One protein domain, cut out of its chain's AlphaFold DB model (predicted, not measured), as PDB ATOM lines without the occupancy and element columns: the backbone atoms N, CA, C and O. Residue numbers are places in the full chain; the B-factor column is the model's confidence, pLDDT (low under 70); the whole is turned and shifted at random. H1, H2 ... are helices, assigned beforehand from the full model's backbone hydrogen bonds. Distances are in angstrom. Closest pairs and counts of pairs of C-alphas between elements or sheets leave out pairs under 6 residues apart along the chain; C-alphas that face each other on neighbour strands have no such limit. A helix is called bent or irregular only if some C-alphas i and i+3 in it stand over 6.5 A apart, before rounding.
ATOM      1  N   GLU A 184     324.972 353.512 205.950       90.56
ATOM      2  CA  GLU A 184     325.781 352.388 206.430       90.56
ATOM      3  C   GLU A 184     327.207 352.850 206.738       90.56
ATOM      4  O   GLU A 184     327.733 352.510 207.791       90.56
ATOM      5  N   TRP A 185     327.789 353.706 205.892       91.50
ATOM      6  CA  TRP A 185     329.103 354.310 206.132       91.50
ATOM      7  C   TRP A 185     329.134 355.157 207.418       91.50
ATOM      8  O   TRP A 185     330.067 355.047 208.215       91.50
ATOM      9  N   VAL A 186     328.093 355.964 207.676       90.94
ATOM     10  CA  VAL A 186     327.973 356.745 208.924       90.94
ATOM     11  C   VAL A 186     327.863 355.831 210.148       90.94
ATOM     12  O   VAL A 186     328.508 356.090 211.169       90.94
ATOM     13  N   LEU A 187     327.058 354.766 210.064       90.81
ATOM     14  CA  LEU A 187     326.909 353.794 211.149       90.81
ATOM     15  C   LEU A 187     328.202 353.026 211.405       90.81
ATOM     16  O   LEU A 187     328.591 352.906 212.561       90.81
ATOM     17  N   ASP A 188     328.888 352.566 210.363       90.31
ATOM     18  CA  ASP A 188     330.154 351.845 210.483       90.31
ATOM     19  C   ASP A 188     331.235 352.725 211.129       90.31
ATOM     20  O   ASP A 188     331.929 352.294 212.050       90.31
ATOM     21  N   ALA A 189     331.320 354.005 210.754       89.19
ATOM     22  CA  ALA A 189     332.225 354.950 211.403       89.19
ATOM     23  C   ALA A 189     331.918 355.116 212.904       89.19
ATOM     24  O   ALA A 189     332.833 355.070 213.730       89.19
ATOM     25  N   PHE A 190     330.641 355.252 213.277       90.00
ATOM     26  CA  PHE A 190     330.230 355.299 214.684       90.00
ATOM     27  C   PHE A 190     330.510 353.976 215.412       90.00
ATOM     28  O   PHE A 190     330.982 353.967 216.551       90.00
ATOM     29  N   GLU A 191     330.247 352.842 214.765       90.19
ATOM     30  CA  GLU A 191     330.456 351.527 215.351       90.19
ATOM     31  C   GLU A 191     331.934 351.223 215.599       90.19
ATOM     32  O   GLU A 191     332.251 350.595 216.614       90.19
ATOM     33  N   ASN A 192     332.817 351.716 214.735       89.75
ATOM     34  CA  ASN A 192     334.265 351.576 214.843       89.75
ATOM     35  C   ASN A 192     334.941 352.706 215.646       89.75
ATOM     36  O   ASN A 192     336.169 352.777 215.664       89.75
ATOM     37  N   GLU A 193     334.169 353.570 216.319       89.38
ATOM     38  CA  GLU A 193     334.676 354.686 217.138       89.38
ATOM     39  C   GLU A 193     335.577 355.661 216.344       89.38
ATOM     40  O   GLU A 193     336.536 356.236 216.865       89.38
ATOM     41  N   LEU A 194     335.269 355.852 215.057       88.56
ATOM     42  CA  LEU A 194     335.943 356.814 214.189       88.56
ATOM     43  C   LEU A 194     335.289 358.203 214.310       88.56
ATOM     44  O   LEU A 194     334.071 358.308 214.473       88.56
ATOM     45  N   PRO A 195     336.069 359.299 214.221       87.69
ATOM     46  CA  PRO A 195     335.511 360.644 214.267       87.69
ATOM     47  C   PRO A 195     334.659 360.925 213.022       87.69
ATOM     48  O   PRO A 195     335.122 360.756 211.896       87.69
ATOM     49  N   LEU A 196     333.440 361.418 213.231       88.25
ATOM     50  CA  LEU A 196     332.515 361.845 212.182       88.25
ATOM     51  C   LEU A 196     332.514 363.366 212.027       88.25
ATOM     52  O   LEU A 196     332.757 364.113 212.973       88.25
ATOM     53  N   HIS A 197     332.193 363.859 210.836       90.44
ATOM     54  CA  HIS A 197     331.989 365.292 210.657       90.44
ATOM     55  C   HIS A 197     330.654 365.745 211.291       90.44
ATOM     56  O   HIS A 197     329.673 365.000 211.196       90.44
ATOM     57  N   PRO A 198     330.562 366.947 211.903       87.94
ATOM     58  CA  PRO A 198     329.320 367.460 212.500       87.94
ATOM     59  C   PRO A 198     328.094 367.457 211.576       87.94
ATOM     60  O   PRO A 198     326.979 367.263 212.057       87.94
ATOM     61  N   GLU A 199     328.292 367.602 210.264       87.81
ATOM     62  CA  GLU A 199     327.227 367.506 209.242       87.81
ATOM     63  C   GLU A 199     326.478 366.160 209.274       87.81
ATOM     64  O   GLU A 199     325.285 366.107 208.994       87.81
ATOM     65  N   ASN A 200     327.133 365.075 209.699       89.31
ATOM     66  CA  ASN A 200     326.508 363.754 209.808       89.31
ATOM     67  C   ASN A 200     325.767 363.537 211.137       89.31
ATOM     68  O   ASN A 200     325.200 362.469 211.359       89.31
ATOM     69  N   LYS A 201     325.743 364.527 212.043       87.44
ATOM     70  CA  LYS A 201     325.126 364.386 213.370       87.44
ATOM     71  C   LYS A 201     323.623 364.134 213.298       87.44
ATOM     72  O   LYS A 201     323.119 363.300 214.044       87.44
ATOM     73  N   SER A 202     322.902 364.867 212.453       86.12
ATOM     74  CA  SER A 202     321.453 364.699 212.283       86.12
ATOM     75  C   SER A 202     321.118 363.295 211.779       86.12
ATOM     76  O   SER A 202     320.287 362.625 212.385       86.12
ATOM     77  N   ILE A 203     321.834 362.841 210.746       88.06
ATOM     78  CA  ILE A 203     321.699 361.505 210.151       88.06
ATOM     79  C   ILE A 203     322.001 360.423 211.195       88.06
ATOM     80  O   ILE A 203     321.198 359.517 211.390       88.06
ATOM     81  N   LEU A 204     323.114 360.541 211.927       87.50
ATOM     82  CA  LEU A 204     323.487 359.571 212.957       87.50
ATOM     83  C   LEU A 204     322.423 359.456 214.061       87.50
ATOM     84  O   LEU A 204     322.078 358.353 214.475       87.50
ATOM     85  N   LEU A 205     321.892 360.586 214.541       86.38
ATOM     86  CA  LEU A 205     320.855 360.588 215.577       86.38
ATOM     87  C   LEU A 205     319.547 359.957 215.084       86.38
ATOM     88  O   LEU A 205     318.905 359.231 215.840       86.38
ATOM     89  N   GLU A 206     319.177 360.201 213.826       87.12
ATOM     90  CA  GLU A 206     318.016 359.575 213.192       87.12
ATOM     91  C   GLU A 206     318.193 358.055 213.063       87.12
ATOM     92  O   GLU A 206     317.308 357.306 213.477       87.12
ATOM     93  N   LEU A 207     319.353 357.591 212.581       87.69
ATOM     94  CA  LEU A 207     319.662 356.163 212.415       87.69
ATOM     95  C   LEU A 207     319.707 355.396 213.743       87.69
ATOM     96  O   LEU A 207     319.367 354.215 213.786       87.69
ATOM     97  N   LEU A 208     320.109 356.057 214.829       86.38
ATOM     98  CA  LEU A 208     320.128 355.480 216.176       86.38
ATOM     99  C   LEU A 208     318.781 355.616 216.911       86.38
ATOM    100  O   LEU A 208     318.690 355.225 218.075       86.38
ATOM    101  N   GLU A 209     317.752 356.175 216.260       83.31
ATOM    102  CA  GLU A 209     316.431 356.471 216.835       83.31
ATOM    103  C   GLU A 209     316.499 357.333 218.117       83.31
ATOM    104  O   GLU A 209     315.661 357.231 219.019       83.31
ATOM    105  N   VAL A 210     317.502 358.215 218.212       78.81
ATOM    106  CA  VAL A 210     317.712 359.099 219.365       78.81
ATOM    107  C   VAL A 210     317.185 360.494 219.049       78.81
ATOM    108  O   VAL A 210     317.663 361.180 218.147       78.81
ATOM    109  N   SER A 211     316.222 360.973 219.838       66.62
ATOM    110  CA  SER A 211     315.743 362.352 219.717       66.62
ATOM    111  C   SER A 211     316.870 363.333 220.040       66.62
ATOM    112  O   SER A 211     317.408 363.300 221.152       66.62
ATOM    113  N   SER A 212     317.194 364.240 219.116       59.53
ATOM    114  CA  SER A 212     318.128 365.326 219.406       59.53
ATOM    115  C   SER A 212     317.576 366.176 220.555       59.53
ATOM    116  O   SER A 212     316.461 366.701 220.504       59.53
ATOM    117  N   THR A 213     318.333 366.300 221.644       57.62
ATOM    118  CA  THR A 213     318.019 367.299 222.664       57.62
ATOM    119  C   THR A 213     318.219 368.673 222.039       57.62
ATOM    120  O   THR A 213     319.343 369.055 221.713       57.62
ATOM    121  N   ASP A 214     317.116 369.387 221.845       54.47
ATOM    122  CA  ASP A 214     317.069 370.718 221.251       54.47
ATOM    123  C   ASP A 214     318.061 371.666 221.960       54.47
ATOM    124  O   ASP A 214     318.194 371.635 223.188       54.47
ATOM    125  N   THR A 215     318.747 372.550 221.234       51.28
ATOM    126  CA  THR A 215     319.759 373.469 221.805       51.28
ATOM    127  C   THR A 215     319.163 374.354 222.915       51.28
ATOM    128  O   THR A 215     319.851 374.791 223.841       51.28
ATOM    129  N   ARG A 216     317.841 374.580 222.871       49.16
ATOM    130  CA  ARG A 216     317.057 375.221 223.939       49.16
ATOM    131  C   ARG A 216     316.970 374.394 225.225       49.16
ATOM    132  O   ARG A 216     316.983 374.986 226.300       49.16
ATOM    133  N   ALA A 217     316.895 373.069 225.143       54.81
ATOM    134  CA  ALA A 217     316.861 372.174 226.299       54.81
ATOM    135  C   ALA A 217     318.231 372.086 226.994       54.81
ATOM    136  O   ALA A 217     318.292 372.098 228.223       54.81
ATOM    137  N   ILE A 218     319.326 372.111 226.224       55.72
ATOM    138  CA  ILE A 218     320.706 372.159 226.749       55.72
ATOM    139  C   ILE A 218     320.940 373.464 227.528       55.72
ATOM    140  O   ILE A 218     321.399 373.444 228.668       55.72
ATOM    141  N   ASN A 219     320.496 374.606 226.985       52.75
ATOM    142  CA  ASN A 219     320.537 375.899 227.686       52.75
ATOM    143  C   ASN A 219     319.652 375.955 228.951       52.75
ATOM    144  O   ASN A 219     319.834 376.837 229.791       52.75
ATOM    145  N   HIS A 220     318.710 375.017 229.104       53.44
ATOM    146  CA  HIS A 220     317.875 374.841 230.294       53.44
ATOM    147  C   HIS A 220     318.366 373.727 231.239       53.44
ATOM    148  O   HIS A 220     317.653 373.379 232.180       53.44
ATOM    149  N   GLY A 221     319.593 373.222 231.053       50.25
ATOM    150  CA  GLY A 221     320.248 372.296 231.980       50.25
ATOM    151  C   GLY A 221     320.149 370.814 231.610       50.25
ATOM    152  O   GLY A 221     320.399 369.979 232.476       50.25
ATOM    153  N   ALA A 222     319.782 370.473 230.369       59.28
ATOM    154  CA  ALA A 222     319.954 369.112 229.861       59.28
ATOM    155  C   ALA A 222     321.445 368.823 229.605       59.28
ATOM    156  O   ALA A 222     322.150 369.668 229.050       59.28
ATOM    157  N   GLU A 223     321.918 367.643 230.016       56.50
ATOM    158  CA  GLU A 223     323.291 367.206 229.746       56.50
ATOM    159  C   GLU A 223     323.500 366.998 228.235       56.50
ATOM    160  O   GLU A 223     322.579 366.536 227.551       56.50
ATOM    161  N   PRO A 224     324.677 367.359 227.688       62.19
ATOM    162  CA  PRO A 224     325.013 367.043 226.309       62.19
ATOM    163  C   PRO A 224     324.960 365.526 226.082       62.19
ATOM    164  O   PRO A 224     325.400 364.742 226.920       62.19
ATOM    165  N   LEU A 225     324.418 365.110 224.937       68.06
ATOM    166  CA  LEU A 225     324.553 363.735 224.460       68.06
ATOM    167  C   LEU A 225     326.024 363.502 224.084       68.06
ATOM    168  O   LEU A 225     326.424 363.828 222.968       68.06
ATOM    169  N   ASP A 226     326.804 362.979 225.030       68.25
ATOM    170  CA  ASP A 226     328.233 362.675 224.858       68.25
ATOM    171  C   ASP A 226     328.481 361.199 224.480       68.25
ATOM    172  O   ASP A 226     329.488 360.876 223.850       68.25
ATOM    173  N   GLU A 227     327.545 360.298 224.803       72.25
ATOM    174  CA  GLU A 227     327.611 358.862 224.498       72.25
ATOM    175  C   GLU A 227     326.233 358.319 224.084       72.25
ATOM    176  O   GLU A 227     325.205 358.690 224.657       72.25
ATOM    177  N   ILE A 228     326.202 357.403 223.111       77.06
ATOM    178  CA  ILE A 228     325.006 356.636 222.725       77.06
ATOM    179  C   ILE A 228     325.372 355.152 222.734       77.06
ATOM    180  O   ILE A 228     326.418 354.759 222.226       77.06
ATOM    181  N   ASN A 229     324.526 354.306 223.332       75.88
ATOM    182  CA  ASN A 229     324.745 352.854 223.423       75.88
ATOM    183  C   ASN A 229     326.116 352.446 224.015       75.88
ATOM    184  O   ASN A 229     326.643 351.384 223.693       75.88
ATOM    185  N   GLY A 230     326.685 353.274 224.901       73.31
ATOM    186  CA  GLY A 230     327.989 353.031 225.530       73.31
ATOM    187  C   GLY A 230     329.201 353.322 224.638       73.31
ATOM    188  O   GLY A 230     330.305 352.923 225.002       73.31
ATOM    189  N   LYS A 231     329.004 353.991 223.493       80.31
ATOM    190  CA  LYS A 231     330.067 354.487 222.610       80.31
ATOM    191  C   LYS A 231     330.103 356.022 222.615       80.31
ATOM    192  O   LYS A 231     329.033 356.642 222.624       80.31
ATOM    193  N   PRO A 232     331.295 356.644 222.589       81.62
ATOM    194  CA  PRO A 232     331.437 358.097 222.558       81.62
ATOM    195  C   PRO A 232     331.002 358.692 221.218       81.62
ATOM    196  O   PRO A 232     331.301 358.161 220.151       81.62
ATOM    197  N   LEU A 233     330.335 359.845 221.271       81.06
ATOM    198  CA  LEU A 233     330.049 360.653 220.090       81.06
ATOM    199  C   LEU A 233     331.262 361.524 219.748       81.06
ATOM    200  O   LEU A 233     331.487 362.577 220.343       81.06
TER     201      LEU A 233
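Overview. This is residues 184 to 233 of the 595 residues of an uncharacterized protein of Photobacterium galatheae (UniProt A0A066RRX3). Two helices, H1 and H2, set about perpendicular to each other, make the head at one end of the printed part, and from H2 a short link of 7 residues runs out to the small helix H3 at the other end, after which the chain turns round and comes back toward the head. The turn at the far end, residues 216 to 221, sticks out free, and the returning stretch ends in a small antiparallel pairing of residues 227 to 228 with residues 231 to 232. The printed part has 50 residues with three named helices, in the order H1, H2, H3, and no named strand; its class is all helix, though under half of the residues, 22 of 50, are in named elements. It is only just compact, close to loose, with a radius of gyration of the C-alphas of 11.3 A, and its elongated outline spans 33 by 18 by 18 A.

Along the chain. H1 covers residues 184 to 191 and is 10.1 A long from first to last C-alpha, beginning with C-alpha 184 at (325.781, 352.388, 206.430). H2 covers residues 198 to 207, from C-alpha 198 at (329.320, 367.460, 212.500) over 14.9 A. H2 is irregular: C-alphas 199 and 202 are 7.1 A apart, against about 5 A in a regular helix, and its line is a rough one. H3, residues 215 to 218, is 5.2 A long and ends with C-alpha 218 at (320.706, 372.159, 226.749).

Arrangement. H1 and H2 touch, with the C-alphas of Val 186 and Leu 204 closest at 6.7 A. Their lines stand about perpendicular, at 86 degrees, and their centres are 10.5 A apart. H3 is apart from H1 and also apart from H2. In H1 every O i to N i+4 pair is within hydrogen-bond range, in H2 4 of 6 are, and H3 is too short for such a pair; its one O i to N i+3 pair is not within range.

Size, cuts and confidence. The two C-alphas farthest apart are those of Glu 184 and His 220, at 33.7 A, while the C-alphas of Glu 184 and Leu 233, the first and last printed, are 16.5 A apart. The printed part has no cut. The links from H1 to H2, 6 residues, and from H2 to H3, 7 residues, are short. Residues 219 to 233 have no named element. The mean pLDDT of the printed part is 76.9, and residues 211 to 226 are under 70; the mean of H3 is 53.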